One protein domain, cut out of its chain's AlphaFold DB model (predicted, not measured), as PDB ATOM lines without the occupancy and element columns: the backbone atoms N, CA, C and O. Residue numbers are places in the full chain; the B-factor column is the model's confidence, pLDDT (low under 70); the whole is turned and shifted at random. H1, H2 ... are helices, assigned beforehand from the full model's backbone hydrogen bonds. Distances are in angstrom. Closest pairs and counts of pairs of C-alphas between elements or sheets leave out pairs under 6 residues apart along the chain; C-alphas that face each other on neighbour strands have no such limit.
ATOM      1  N   LYS A   2      -6.039 -11.726 -45.240       39.69
ATOM      2  CA  LYS A   2      -5.532 -12.255 -43.962       39.69
ATOM      3  C   LYS A   2      -6.250 -11.513 -42.831       39.69
ATOM      4  O   LYS A   2      -6.198 -10.289 -42.776       39.69
ATOM      5  N   SER A   3      -6.964 -12.246 -41.979       47.84
ATOM      6  CA  SER A   3      -7.508 -11.707 -40.729       47.84
ATOM      7  C   SER A   3      -6.343 -11.220 -39.866       47.84
ATOM      8  O   SER A   3      -5.420 -11.986 -39.609       47.84
ATOM      9  N   LEU A   4      -6.380  -9.961 -39.431       56.25
ATOM     10  CA  LEU A   4      -5.346  -9.350 -38.586       56.25
ATOM     11  C   LEU A   4      -5.350  -9.882 -37.141       56.25
ATOM     12  O   LEU A   4      -4.475  -9.515 -36.366       56.25
ATOM     13  N   ASN A   5      -6.324 -10.721 -36.767       56.00
ATOM     14  CA  ASN A   5      -6.596 -11.018 -35.362       56.00
ATOM     15  C   ASN A   5      -6.103 -12.393 -34.877       56.00
ATOM     16  O   ASN A   5      -6.037 -12.577 -33.668       56.00
ATOM     17  N   THR A   6      -5.735 -13.343 -35.752       61.03
ATOM     18  CA  THR A   6      -5.228 -14.674 -35.336       61.03
ATOM     19  C   THR A   6      -4.376 -15.362 -36.406       61.03
ATOM     20  O   THR A   6      -4.556 -15.135 -37.605       61.03
ATOM     21  N   ALA A   7      -3.509 -16.287 -35.977       66.94
ATOM     22  CA  ALA A   7      -2.875 -17.263 -36.864       66.94
ATOM     23  C   ALA A   7      -3.939 -18.121 -37.578       66.94
ATOM     24  O   ALA A   7      -4.978 -18.454 -37.005       66.94
ATOM     25  N   TYR A   8      -3.693 -18.465 -38.842       77.12
ATOM     26  CA  TYR A   8      -4.568 -19.346 -39.616       77.12
ATOM     27  C   TYR A   8      -4.544 -20.765 -39.030       77.12
ATOM     28  O   TYR A   8      -3.478 -21.363 -38.889       77.12
ATOM     29  N   LEU A   9      -5.717 -21.309 -38.694       83.88
ATOM     30  CA  LEU A   9      -5.859 -22.623 -38.067       83.88
ATOM     31  C   LEU A   9      -6.461 -23.630 -39.052       83.88
ATOM     32  O   LEU A   9      -7.657 -23.911 -39.006       83.88
ATOM     33  N   SER A  10      -5.611 -24.240 -39.884       87.31
ATOM     34  CA  SER A  10      -6.026 -25.231 -40.899       87.31
ATOM     35  C   SER A  10      -6.864 -26.381 -40.324       87.31
ATOM     36  O   SER A  10      -7.766 -26.896 -40.978       87.31
ATOM     37  N   ARG A  11      -6.606 -26.775 -39.069       88.62
ATOM     38  CA  ARG A  11      -7.344 -27.847 -38.374       88.62
ATOM     39  C   ARG A  11      -8.843 -27.548 -38.258       88.62
ATOM     40  O   ARG A  11      -9.651 -28.462 -38.384       88.62
ATOM     41  N   ILE A  12      -9.215 -26.281 -38.060       89.44
ATOM     42  CA  ILE A  12     -10.622 -25.864 -37.973       89.44
ATOM     43  C   ILE A  12     -11.290 -25.974 -39.343       89.44
ATOM     44  O   ILE A  12     -12.453 -26.363 -39.428       89.44
ATOM     45  N   ASP A  13     -10.559 -25.681 -40.415       88.44
ATOM     46  CA  ASP A  13     -11.111 -25.741 -41.765       88.44
ATOM     47  C   ASP A  13     -11.391 -27.183 -42.201       88.44
ATOM     48  O   ASP A  13     -12.421 -27.430 -42.822       88.44
ATOM     49  N   HIS A  14     -10.580 -28.158 -41.773       92.38
ATOM     50  CA  HIS A  14     -10.897 -29.579 -41.966       92.38
ATOM     51  C   HIS A  14     -12.164 -30.008 -41.208       92.38
ATOM     52  O   HIS A  14     -12.986 -30.737 -41.759       92.38
ATOM     53  N   LEU A  15     -12.370 -29.524 -39.977       92.56
ATOM     54  CA  LEU A  15     -13.597 -29.809 -39.218       92.56
ATOM     55  C   LEU A  15     -14.831 -29.154 -39.850       92.56
ATOM     56  O   LEU A  15     -15.895 -29.766 -39.903       92.56
ATOM     57  N   ARG A  16     -14.693 -27.934 -40.380       90.31
ATOM     58  CA  ARG A  16     -15.754 -27.262 -41.147       90.31
ATOM     59  C   ARG A  16     -16.068 -27.989 -42.443       90.31
ATOM     60  O   ARG A  16     -17.235 -28.117 -42.792       90.31
ATOM     61  N   PHE A  17     -15.045 -28.467 -43.144       91.44
ATOM     62  CA  PHE A  17     -15.223 -29.278 -44.342       91.44
ATOM     63  C   PHE A  17     -15.988 -30.566 -44.021       91.44
ATOM     64  O   PHE A  17     -16.960 -30.887 -44.698       91.44
ATOM     65  N   PHE A  18     -15.615 -31.254 -42.941       91.12
ATOM     66  CA  PHE A  18     -16.337 -32.434 -42.476       91.12
ATOM     67  C   PHE A  18     -17.800 -32.115 -42.122       91.12
ATOM     68  O   PHE A  18     -18.707 -32.808 -42.577       91.12
ATOM     69  N   ALA A  19     -18.050 -31.023 -41.392       89.81
ATOM     70  CA  ALA A  19     -19.403 -30.558 -41.089       89.81
ATOM     71  C   ALA A  19     -20.216 -30.258 -42.364       89.81
ATOM     72  O   ALA A  19     -21.378 -30.652 -42.456       89.81
ATOM     73  N   ALA A  20     -19.604 -29.612 -43.365       89.31
ATOM     74  CA  ALA A  20     -20.231 -29.345 -44.660       89.31
ATOM     75  C   ALA A  20     -20.614 -30.643 -45.377       89.31
ATOM     76  O   ALA A  20     -21.718 -30.744 -45.903       89.31
ATOM     77  N   LEU A  21     -19.730 -31.642 -45.361       89.06
ATOM     78  CA  LEU A  21     -19.969 -32.939 -45.986       89.06
ATOM     79  C   LEU A  21     -21.168 -33.649 -45.350       89.06
ATOM     80  O   LEU A  21     -22.031 -34.136 -46.078       89.06
ATOM     81  N   LEU A  22     -21.281 -33.638 -44.016       85.69
ATOM     82  CA  LEU A  22     -22.445 -34.189 -43.311       85.69
ATOM     83  C   LEU A  22     -23.748 -33.490 -43.726       85.69
ATOM     84  O   LEU A  22     -24.744 -34.150 -44.018       85.69
ATOM     85  N   VAL A  23     -23.740 -32.156 -43.805       84.38
ATOM     86  CA  VAL A  23     -24.913 -31.386 -44.246       84.38
ATOM     87  C   VAL A  23     -25.273 -31.741 -45.690       84.38
ATOM     88  O   VAL A  23     -26.437 -32.031 -45.968       84.38
ATOM     89  N   ILE A  24     -24.297 -31.783 -46.598       84.56
ATOM     90  CA  ILE A  24     -24.506 -32.147 -48.007       84.56
ATOM     91  C   ILE A  24     -25.079 -33.561 -48.126       84.56
ATOM     92  O   ILE A  24     -26.049 -33.752 -48.854       84.56
ATOM     93  N   ALA A  25     -24.548 -34.537 -47.385       81.75
ATOM     94  CA  ALA A  25     -25.039 -35.914 -47.404       81.75
ATOM     95  C   ALA A  25     -26.529 -35.999 -47.034       81.75
ATOM     96  O   ALA A  25     -27.293 -36.715 -47.680       81.75
ATOM     97  N   VAL A  26     -26.965 -35.212 -46.046       77.44
ATOM     98  CA  VAL A  26     -28.377 -35.127 -45.645       77.44
ATOM     99  C   VAL A  26     -29.241 -34.466 -46.721       77.44
ATOM    100  O   VAL A  26     -30.349 -34.932 -46.981       77.44
ATOM    101  N   HIS A  27     -28.733 -33.430 -47.392       77.88
ATOM    102  CA  HIS A  27     -29.467 -32.756 -48.468       77.88
ATOM    103  C   HIS A  27     -29.564 -33.617 -49.739       77.88
ATOM    104  O   HIS A  27     -30.605 -33.598 -50.387       77.88
ATOM    105  N   ILE A  28     -28.529 -34.404 -50.067       76.81
ATOM    106  CA  ILE A  28     -28.547 -35.374 -51.179       76.81
ATOM    107  C   ILE A  28     -29.511 -36.522 -50.876       76.81
ATOM    108  O   ILE A  28     -30.261 -36.942 -51.753       76.81
ATOM    109  N   LYS A  29     -29.513 -37.026 -49.635       70.38
ATOM    110  CA  LYS A  29     -30.437 -38.086 -49.219       70.38
ATOM    111  C   LYS A  29     -31.897 -37.626 -49.313       70.38
ATOM    112  O   LYS A  29     -32.749 -38.414 -49.707       70.38
ATOM    113  N   GLY A  30     -32.204 -36.377 -48.956       64.25
ATOM    114  CA  GLY A  30     -33.578 -35.858 -48.971       64.25
ATOM    115  C   GLY A  30     -34.574 -36.764 -48.220       64.25
ATOM    116  O   GLY A  30     -34.196 -37.522 -47.325       64.25
ATOM    117  N   LYS A  31     -35.857 -36.735 -48.616       56.19
ATOM    118  CA  LYS A  31     -36.895 -37.684 -48.149       56.19
ATOM    119  C   LYS A  31     -36.815 -39.066 -48.853       56.19
ATOM    120  O   LYS A  31     -37.799 -39.796 -48.834       56.19
ATOM    121  N   LEU A  32     -35.692 -39.467 -49.477       50.38
ATOM    122  CA  LEU A  32     -35.594 -40.772 -50.174       50.38
ATOM    123  C   LEU A  32     -35.557 -41.999 -49.243       50.38
ATOM    124  O   LEU A  32     -35.541 -43.127 -49.728       50.38
ATOM    125  N   SER A  33     -35.560 -41.822 -47.921       43.53
ATOM    126  CA  SER A  33     -35.707 -42.939 -46.986       43.53
ATOM    127  C   SER A  33     -37.095 -42.892 -46.352       43.53
ATOM    128  O   SER A  33     -37.354 -41.959 -45.588       43.53
ATOM    129  N   PRO A  34     -37.973 -43.879 -46.600       44.53
ATOM    130  CA  PRO A  34     -39.171 -44.027 -45.793       44.53
ATOM    131  C   PRO A  34     -38.745 -44.347 -44.352       44.53
ATOM    132  O   PRO A  34     -37.845 -45.154 -44.121       44.53
ATOM    133  N   ALA A  35     -39.388 -43.689 -43.391       44.75
ATOM    134  CA  ALA A  35     -39.536 -44.165 -42.017       44.75
ATOM    135  C   ALA A  35     -38.253 -44.444 -41.197       44.75
ATOM    136  O   ALA A  35     -38.085 -45.519 -40.630       44.75
ATOM    137  N   THR A  36     -37.401 -43.435 -41.000       49.59
ATOM    138  CA  THR A  36     -36.710 -43.300 -39.694       49.59
ATOM    139  C   THR A  36     -37.010 -41.950 -39.046       49.59
ATOM    140  O   THR A  36     -36.198 -41.413 -38.295       49.59
ATOM    141  N   GLU A  37     -38.176 -41.375 -39.346       48.22
ATOM    142  CA  GLU A  37     -38.776 -40.356 -38.487       48.22
ATOM    143  C   GLU A  37     -39.181 -41.066 -37.192       48.22
ATOM    144  O   GLU A  37     -40.121 -41.854 -37.178       48.22
ATOM    145  N   GLY A  38     -38.421 -40.864 -36.117       50.94
ATOM    146  CA  GLY A  38     -38.824 -41.338 -34.790       50.94
ATOM    147  C   GLY A  38     -38.006 -42.473 -34.181       50.94
ATOM    148  O   GLY A  38     -38.438 -43.043 -33.182       50.94
ATOM    149  N   LEU A  39     -36.800 -42.764 -34.674       50.06
ATOM    150  CA  LEU A  39     -35.833 -43.493 -33.850       50.06
ATOM    151  C   LEU A  39     -35.314 -42.540 -32.760       50.06
ATOM    152  O   LEU A  39     -34.265 -41.913 -32.890       50.06
ATOM    153  N   GLY A  40     -36.105 -42.378 -31.694       54.16
ATOM    154  CA  GLY A  40     -35.745 -41.593 -30.514       54.16
ATOM    155  C   GLY A  40     -34.412 -42.047 -29.911       54.16
ATOM    156  O   GLY A  40     -33.906 -43.125 -30.238       54.16
ATOM    157  N   LEU A  41     -33.851 -41.238 -29.001       56.78
ATOM    158  CA  LEU A  41     -32.588 -41.520 -28.292       56.78
ATOM    159  C   LEU A  41     -32.489 -42.979 -27.809       56.78
ATOM    160  O   LEU A  41     -31.434 -43.590 -27.923       56.78
ATOM    161  N   SER A  42     -33.604 -43.554 -27.360       57.78
ATOM    162  CA  SER A  42     -33.745 -44.943 -26.912       57.78
ATOM    163  C   SER A  42     -33.344 -45.996 -27.950       57.78
ATOM    164  O   SER A  42     -32.792 -47.026 -27.591       57.78
ATOM    165  N   SER A  43     -33.584 -45.742 -29.232       60.59
ATOM    166  CA  SER A  43     -33.305 -46.688 -30.319       60.59
ATOM    167  C   SER A  43     -31.943 -46.488 -30.994       60.59
ATOM    168  O   SER A  43     -31.412 -47.409 -31.618       60.59
ATOM    169  N   ALA A  44     -31.345 -45.305 -30.819       59.28
ATOM    170  CA  ALA A  44     -30.014 -44.985 -31.324       59.28
ATOM    171  C   ALA A  44     -28.918 -45.799 -30.618       59.28
ATOM    172  O   ALA A  44     -27.927 -46.151 -31.246       59.28
ATOM    173  N   PHE A  45     -29.107 -46.127 -29.335       65.38
ATOM    174  CA  PHE A  45     -28.149 -46.914 -28.548       65.38
ATOM    175  C   PHE A  45     -28.346 -48.432 -28.659       65.38
ATOM    176  O   PHE A  45     -27.573 -49.183 -28.071       65.38
ATOM    177  N   LEU A  46     -29.349 -48.902 -29.412       72.62
ATOM    178  CA  LEU A  46     -29.623 -50.337 -29.556       72.62
ATOM    179  C   LEU A  46     -28.618 -51.049 -30.472       72.62
ATOM    180  O   LEU A  46     -28.431 -52.255 -30.346       72.62
ATOM    181  N   SER A  47     -27.970 -50.330 -31.394       77.12
ATOM    182  CA  SER A  47     -26.915 -50.896 -32.239       77.12
ATOM    183  C   SER A  47     -25.922 -49.832 -32.709       77.12
ATOM    184  O   SER A  47     -26.285 -48.676 -32.935       77.12
ATOM    185  N   ILE A  48     -24.663 -50.240 -32.918       78.00
ATOM    186  CA  ILE A  48     -23.619 -49.391 -33.524       78.00
ATOM    187  C   ILE A  48     -24.060 -48.874 -34.900       78.00
ATOM    188  O   ILE A  48     -23.755 -47.741 -35.267       78.00
ATOM    189  N   GLU A  49     -24.805 -49.687 -35.652       77.69
ATOM    190  CA  GLU A  49     -25.297 -49.331 -36.979       77.69
ATOM    191  C   GLU A  49     -26.339 -48.206 -36.915       77.69
ATOM    192  O   GLU A  49     -26.237 -47.232 -37.658       77.69
ATOM    193  N   ASN A  50     -27.309 -48.298 -36.000       73.19
ATOM    194  CA  ASN A  50     -28.324 -47.261 -35.812       73.19
ATOM    195  C   ASN A  50     -27.712 -45.980 -35.247       73.19
ATOM    196  O   ASN A  50     -28.074 -44.887 -35.682       73.19
ATOM    197  N   PHE A  51     -26.742 -46.107 -34.339       74.31
ATOM    198  CA  PHE A  51     -25.972 -44.973 -33.846       74.31
ATOM    199  C   PHE A  51     -25.241 -44.259 -34.988       74.31
ATOM    200  O   PHE A  51     -25.421 -43.057 -35.167       74.31
ATOM    201  N   ALA A  52     -24.477 -44.996 -35.802       75.69
ATOM    202  CA  ALA A  52     -23.727 -44.442 -36.927       75.69
ATOM    203  C   ALA A  52     -24.651 -43.819 -37.982       75.69
ATOM    204  O   ALA A  52     -24.382 -42.715 -38.456       75.69
ATOM    205  N   LYS A  53     -25.775 -44.470 -38.311       72.44
ATOM    206  CA  LYS A  53     -26.785 -43.916 -39.226       72.44
ATOM    207  C   LYS A  53     -27.369 -42.614 -38.687       72.44
ATOM    208  O   LYS A  53     -27.403 -41.627 -39.416       72.44
ATOM    209  N   ASN A  54     -27.771 -42.571 -37.420       71.31
ATOM    210  CA  ASN A  54     -28.289 -41.346 -36.811       71.31
ATOM    211  C   ASN A  54     -27.219 -40.250 -36.748       71.31
ATOM    212  O   ASN A  54     -27.523 -39.087 -36.984       71.31
ATOM    213  N   TRP A  55     -25.959 -40.603 -36.497       70.75
ATOM    214  CA  TRP A  55     -24.858 -39.643 -36.464       70.75
ATOM    215  C   TRP A  55     -24.521 -39.039 -37.829       70.75
ATOM    216  O   TRP A  55     -24.275 -37.841 -37.934       70.75
ATOM    217  N   ILE A  56     -24.510 -39.859 -38.878       69.56
ATOM    218  CA  ILE A  56     -24.127 -39.428 -40.227       69.56
ATOM    219  C   ILE A  56     -25.297 -38.736 -40.934       69.56
ATOM    220  O   ILE A  56     -25.094 -37.759 -41.652       69.56
ATOM    221  N   PHE A  57     -26.523 -39.224 -40.730       66.75
ATOM    222  CA  PHE A  57     -27.703 -38.760 -41.464       66.75
ATOM    223  C   PHE A  57     -28.586 -37.777 -40.688       66.75
ATOM    224  O   PHE A  57     -29.591 -37.317 -41.230       66.75
ATOM    225  N   SER A  58     -28.230 -37.414 -39.454       69.25
ATOM    226  CA  SER A  58     -28.896 -36.315 -38.753       69.25
ATOM    227  C   SER A  58     -28.252 -34.982 -39.130       69.25
ATOM    228  O   SER A  58     -27.171 -34.627 -38.658       69.25
ATOM    229  N   GLY A  59     -28.938 -34.201 -39.973       69.38
ATOM    230  CA  GLY A  59     -28.445 -32.895 -40.436       69.38
ATOM    231  C   GLY A  59     -28.180 -31.901 -39.303       69.38
ATOM    232  O   GLY A  59     -27.354 -30.999 -39.450       69.38
ATOM    233  N   SER A  60     -28.813 -32.098 -38.143       75.00
ATOM    234  CA  SER A  60     -28.613 -31.261 -36.959       75.00
ATOM    235  C   SER A  60     -27.192 -31.334 -36.405       75.00
ATOM    236  O   SER A  60     -26.725 -30.344 -35.846       75.00
ATOM    237  N   ILE A  61     -26.464 -32.440 -36.595       81.44
ATOM    238  CA  ILE A  61     -25.095 -32.595 -36.081       81.44
ATOM    239  C   ILE A  61     -24.123 -31.710 -36.858       81.44
ATOM    240  O   ILE A  61     -23.359 -30.964 -36.248       81.44
ATOM    241  N   GLY A  62     -24.185 -31.735 -38.193       85.12
ATOM    242  CA  GLY A  62     -23.332 -30.892 -39.034       85.12
ATOM    243  C   GLY A  62     -23.547 -29.403 -38.750       85.12
ATOM    244  O   GLY A  62     -22.587 -28.661 -38.540       85.12
ATOM    245  N   VAL A  63     -24.810 -28.979 -38.640       86.69
ATOM    246  CA  VAL A  63     -25.171 -27.595 -38.284       86.69
ATOM    247  C   VAL A  63     -24.691 -27.232 -36.875       86.69
ATOM    248  O   VAL A  63     -24.083 -26.179 -36.683       86.69
ATOM    249  N   SER A  64     -24.906 -28.109 -35.889       88.81
ATOM    250  CA  SER A  64     -24.451 -27.878 -34.512       88.81
ATOM    251  C   SER A  64     -22.933 -27.737 -34.444       88.81
ATOM    252  O   SER A  64     -22.426 -26.833 -33.782       88.81
ATOM    253  N   LEU A  65     -22.195 -28.570 -35.183       90.31
ATOM    254  CA  LEU A  65     -20.741 -28.490 -35.261       90.31
ATOM    255  C   LEU A  65     -20.282 -27.154 -35.865       90.31
ATOM    256  O   LEU A  65     -19.357 -26.540 -35.334       90.31
ATOM    257  N   PHE A  66     -20.949 -26.639 -36.905       89.81
ATOM    258  CA  PHE A  66     -20.658 -25.302 -37.442       89.81
ATOM    259  C   PHE A  66     -20.821 -24.194 -36.399       89.81
ATOM    260  O   PHE A  66     -19.946 -23.330 -36.284       89.81
ATOM    261  N   LEU A  67     -21.913 -24.219 -35.631       90.25
ATOM    262  CA  LEU A  67     -22.177 -23.223 -34.591       90.25
ATOM    263  C   LEU A  67     -21.159 -23.323 -33.446       90.25
ATOM    264  O   LEU A  67     -20.613 -22.303 -33.024       90.25
ATOM    265  N   VAL A  68     -20.816 -24.538 -33.009       92.19
ATOM    266  CA  VAL A  68     -19.794 -24.774 -31.974       92.19
ATOM    267  C   VAL A  68     -18.420 -24.278 -32.426       92.19
ATOM    268  O   VAL A  68     -17.768 -23.536 -31.695       92.19
ATOM    269  N   LEU A  69     -17.984 -24.621 -33.644       91.94
ATOM    270  CA  LEU A  69     -16.704 -24.152 -34.193       91.94
ATOM    271  C   LEU A  69     -16.668 -22.630 -34.347       91.94
ATOM    272  O   LEU A  69     -15.618 -22.007 -34.193       91.94
ATOM    273  N   THR A  70     -17.813 -22.029 -34.660       89.44
ATOM    274  CA  THR A  70     -17.958 -20.578 -34.745       89.44
ATOM    275  C   THR A  70     -17.777 -19.941 -33.372       89.44
ATOM    276  O   THR A  70     -16.920 -19.071 -33.231       89.44
ATOM    277  N   GLY A  71     -18.490 -20.418 -32.347       90.44
ATOM    278  CA  GLY A  71     -18.330 -19.944 -30.972       90.44
ATOM    279  C   GLY A  71     -16.920 -20.147 -30.421       90.44
ATOM    280  O   GLY A  71     -16.349 -19.218 -29.857       90.44
ATOM    281  N   PHE A  72     -16.316 -21.310 -30.669       91.25
ATOM    282  CA  PHE A  72     -14.925 -21.589 -30.312       91.25
ATOM    283  C   PHE A  72     -13.961 -20.563 -30.919       91.25
ATOM    284  O   PHE A  72     -13.135 -19.989 -30.208       91.25
ATOM    285  N   LEU A  73     -14.086 -20.291 -32.224       89.56
ATOM    286  CA  LEU A  73     -13.221 -19.330 -32.904       89.56
ATOM    287  C   LEU A  73     -13.412 -17.915 -32.352       89.56
ATOM    288  O   LEU A  73     -12.436 -17.191 -32.171       89.56
ATOM    289  N   PHE A  74     -14.650 -17.517 -32.068       89.56
ATOM    290  CA  PHE A  74     -14.911 -16.219 -31.467       89.56
ATOM    291  C   PHE A  74     -14.323 -16.092 -30.062       89.56
ATOM    292  O   PHE A  74     -13.677 -15.085 -29.791       89.56
ATOM    293  N   CYS A  75     -14.477 -17.108 -29.207       90.44
ATOM    294  CA  CYS A  75     -13.847 -17.141 -27.889       90.44
ATOM    295  C   CYS A  75     -12.324 -16.997 -27.997       90.44
ATOM    296  O   CYS A  75     -11.746 -16.189 -27.274       90.44
ATOM    297  N   LEU A  76     -11.697 -17.698 -28.946       89.31
ATOM    298  CA  LEU A  76     -10.257 -17.624 -29.204       89.31
ATOM    299  C   LEU A  76      -9.824 -16.220 -29.657       89.31
ATOM    300  O   LEU A  76      -8.859 -15.676 -29.131       89.31
ATOM    301  N   ILE A  77     -10.552 -15.603 -30.596       87.69
ATOM    302  CA  ILE A  77     -10.254 -14.242 -31.078       87.69
ATOM    303  C   ILE A  77     -10.483 -13.198 -29.971       87.69
ATOM    304  O   ILE A  77      -9.753 -12.211 -29.893       87.69
ATOM    305  N   SER A  78     -11.501 -13.398 -29.131       88.31
ATOM    306  CA  SER A  78     -11.849 -12.488 -28.031       88.31
ATOM    307  C   SER A  78     -10.993 -12.685 -26.787       88.31
ATOM    308  O   SER A  78     -11.194 -11.956 -25.825       88.31
ATOM    309  N   ASP A  79     -10.096 -13.675 -26.774       88.88
ATOM    310  CA  ASP A  79      -9.355 -14.089 -25.578       88.88
ATOM    311  C   ASP A  79     -10.286 -14.309 -24.379       88.88
ATOM    312  O   ASP A  79     -10.213 -13.625 -23.364       88.88
ATOM    313  N   LEU A  80     -11.284 -15.179 -24.570       86.69
ATOM    314  CA  LEU A  80     -12.350 -15.452 -23.594       86.69
ATOM    315  C   LEU A  80     -13.145 -14.205 -23.144       86.69
ATOM    316  O   LEU A  80     -13.785 -14.215 -22.096       86.69
ATOM    317  N   GLY A  81     -13.162 -13.159 -23.973       85.75
ATOM    318  CA  GLY A  81     -13.882 -11.908 -23.739       85.75
ATOM    319  C   GLY A  81     -13.015 -10.770 -23.201       85.75
ATOM    320  O   GLY A  81     -13.511  -9.649 -23.089       85.75
ATOM    321  N   GLU A  82     -11.732 -11.007 -22.917       85.31
ATOM    322  CA  GLU A  82     -10.812  -9.974 -22.429       85.31
ATOM    323  C   GLU A  82     -10.387  -8.989 -23.531       85.31
ATOM    324  O   GLU A  82     -10.153  -7.804 -23.275       85.31
ATOM    325  N   LYS A  83     -10.331  -9.444 -24.789       86.25
ATOM    326  CA  LYS A  83      -9.954  -8.615 -25.939       86.25
ATOM    327  C   LYS A  83     -11.170  -8.065 -26.672       86.25
ATOM    328  O   LYS A  83     -12.066  -8.788 -27.111       86.25
ATOM    329  N   LYS A  84     -11.150  -6.750 -26.913       80.00
ATOM    330  CA  LYS A  84     -12.148  -6.073 -27.752       80.00
ATOM    331  C   LYS A  84     -11.954  -6.448 -29.223       80.00
ATOM    332  O   LYS A  84     -10.916  -6.166 -29.815       80.00
ATOM    333  N   ILE A  85     -12.991  -7.014 -29.834       80.88
ATOM    334  CA  ILE A  85     -13.022  -7.326 -31.267       80.88
ATOM    335  C   ILE A  85     -13.690  -6.176 -32.028       80.88
ATOM    336  O   ILE A  85     -14.740  -5.676 -31.626       80.88
ATOM    337  N   LYS A  86     -13.133  -5.793 -33.186       83.12
ATOM    338  CA  LYS A  86     -13.817  -4.911 -34.149       83.12
ATOM    339  C   LYS A  86     -14.987  -5.652 -34.814       83.12
ATOM    340  O   LYS A  86     -14.834  -6.249 -35.879       83.12
TER     341      LYS A  86
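This is residues 2 to 86 of the 188 residues of the protein "Acyltransferase-like protein" of Pasteurella langaaensis DSM 22999 (UniProt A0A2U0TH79). Two long helices, H1 and H4, lie side by side and run opposite ways; beyond residue 29 of H1 a long link loops out to tiny H2, and H3, which stands crosswise to H1, leads back to H4. The 85 printed residues, all helix in class with four named helices, form a loose, elongated whole, radius of gyration of the C-alphas 17.2 A, spanning 49 by 26 by 20 A.

H1, residues 10 to 29, starts at C-alpha 10 (-6.026, -25.231, -40.899) and measures 28.8 A. H2 is residues 41 to 44, H3 residues 48 to 57. H4, residues 59 to 77, measures 27.7 A, ending at C-alpha 77 (-10.254, -14.242, -31.078).

H1 touches H4 at a shallow tilt of 21 degrees, closest C-alphas Ala 19 and Gly 62, 4.4 A. With residues 22 to 26 alone, H1 touches H3, about perpendicular at 86 degrees, closest C-alphas Val 26 and Phe 57, 5.6 A. H2 and H3 touch only at the corner, closest C-alphas Ala 44 and Phe 51, 4.8 A. In H1, H3 and H4 every O i to N i+4 pair is within hydrogen-bond range; H2 is too short for one.

The printed part has no cut; H1 to H2 is a long link. Residues 2 to 7, 30 to 45 and 56 to 59 have pLDDT under 70.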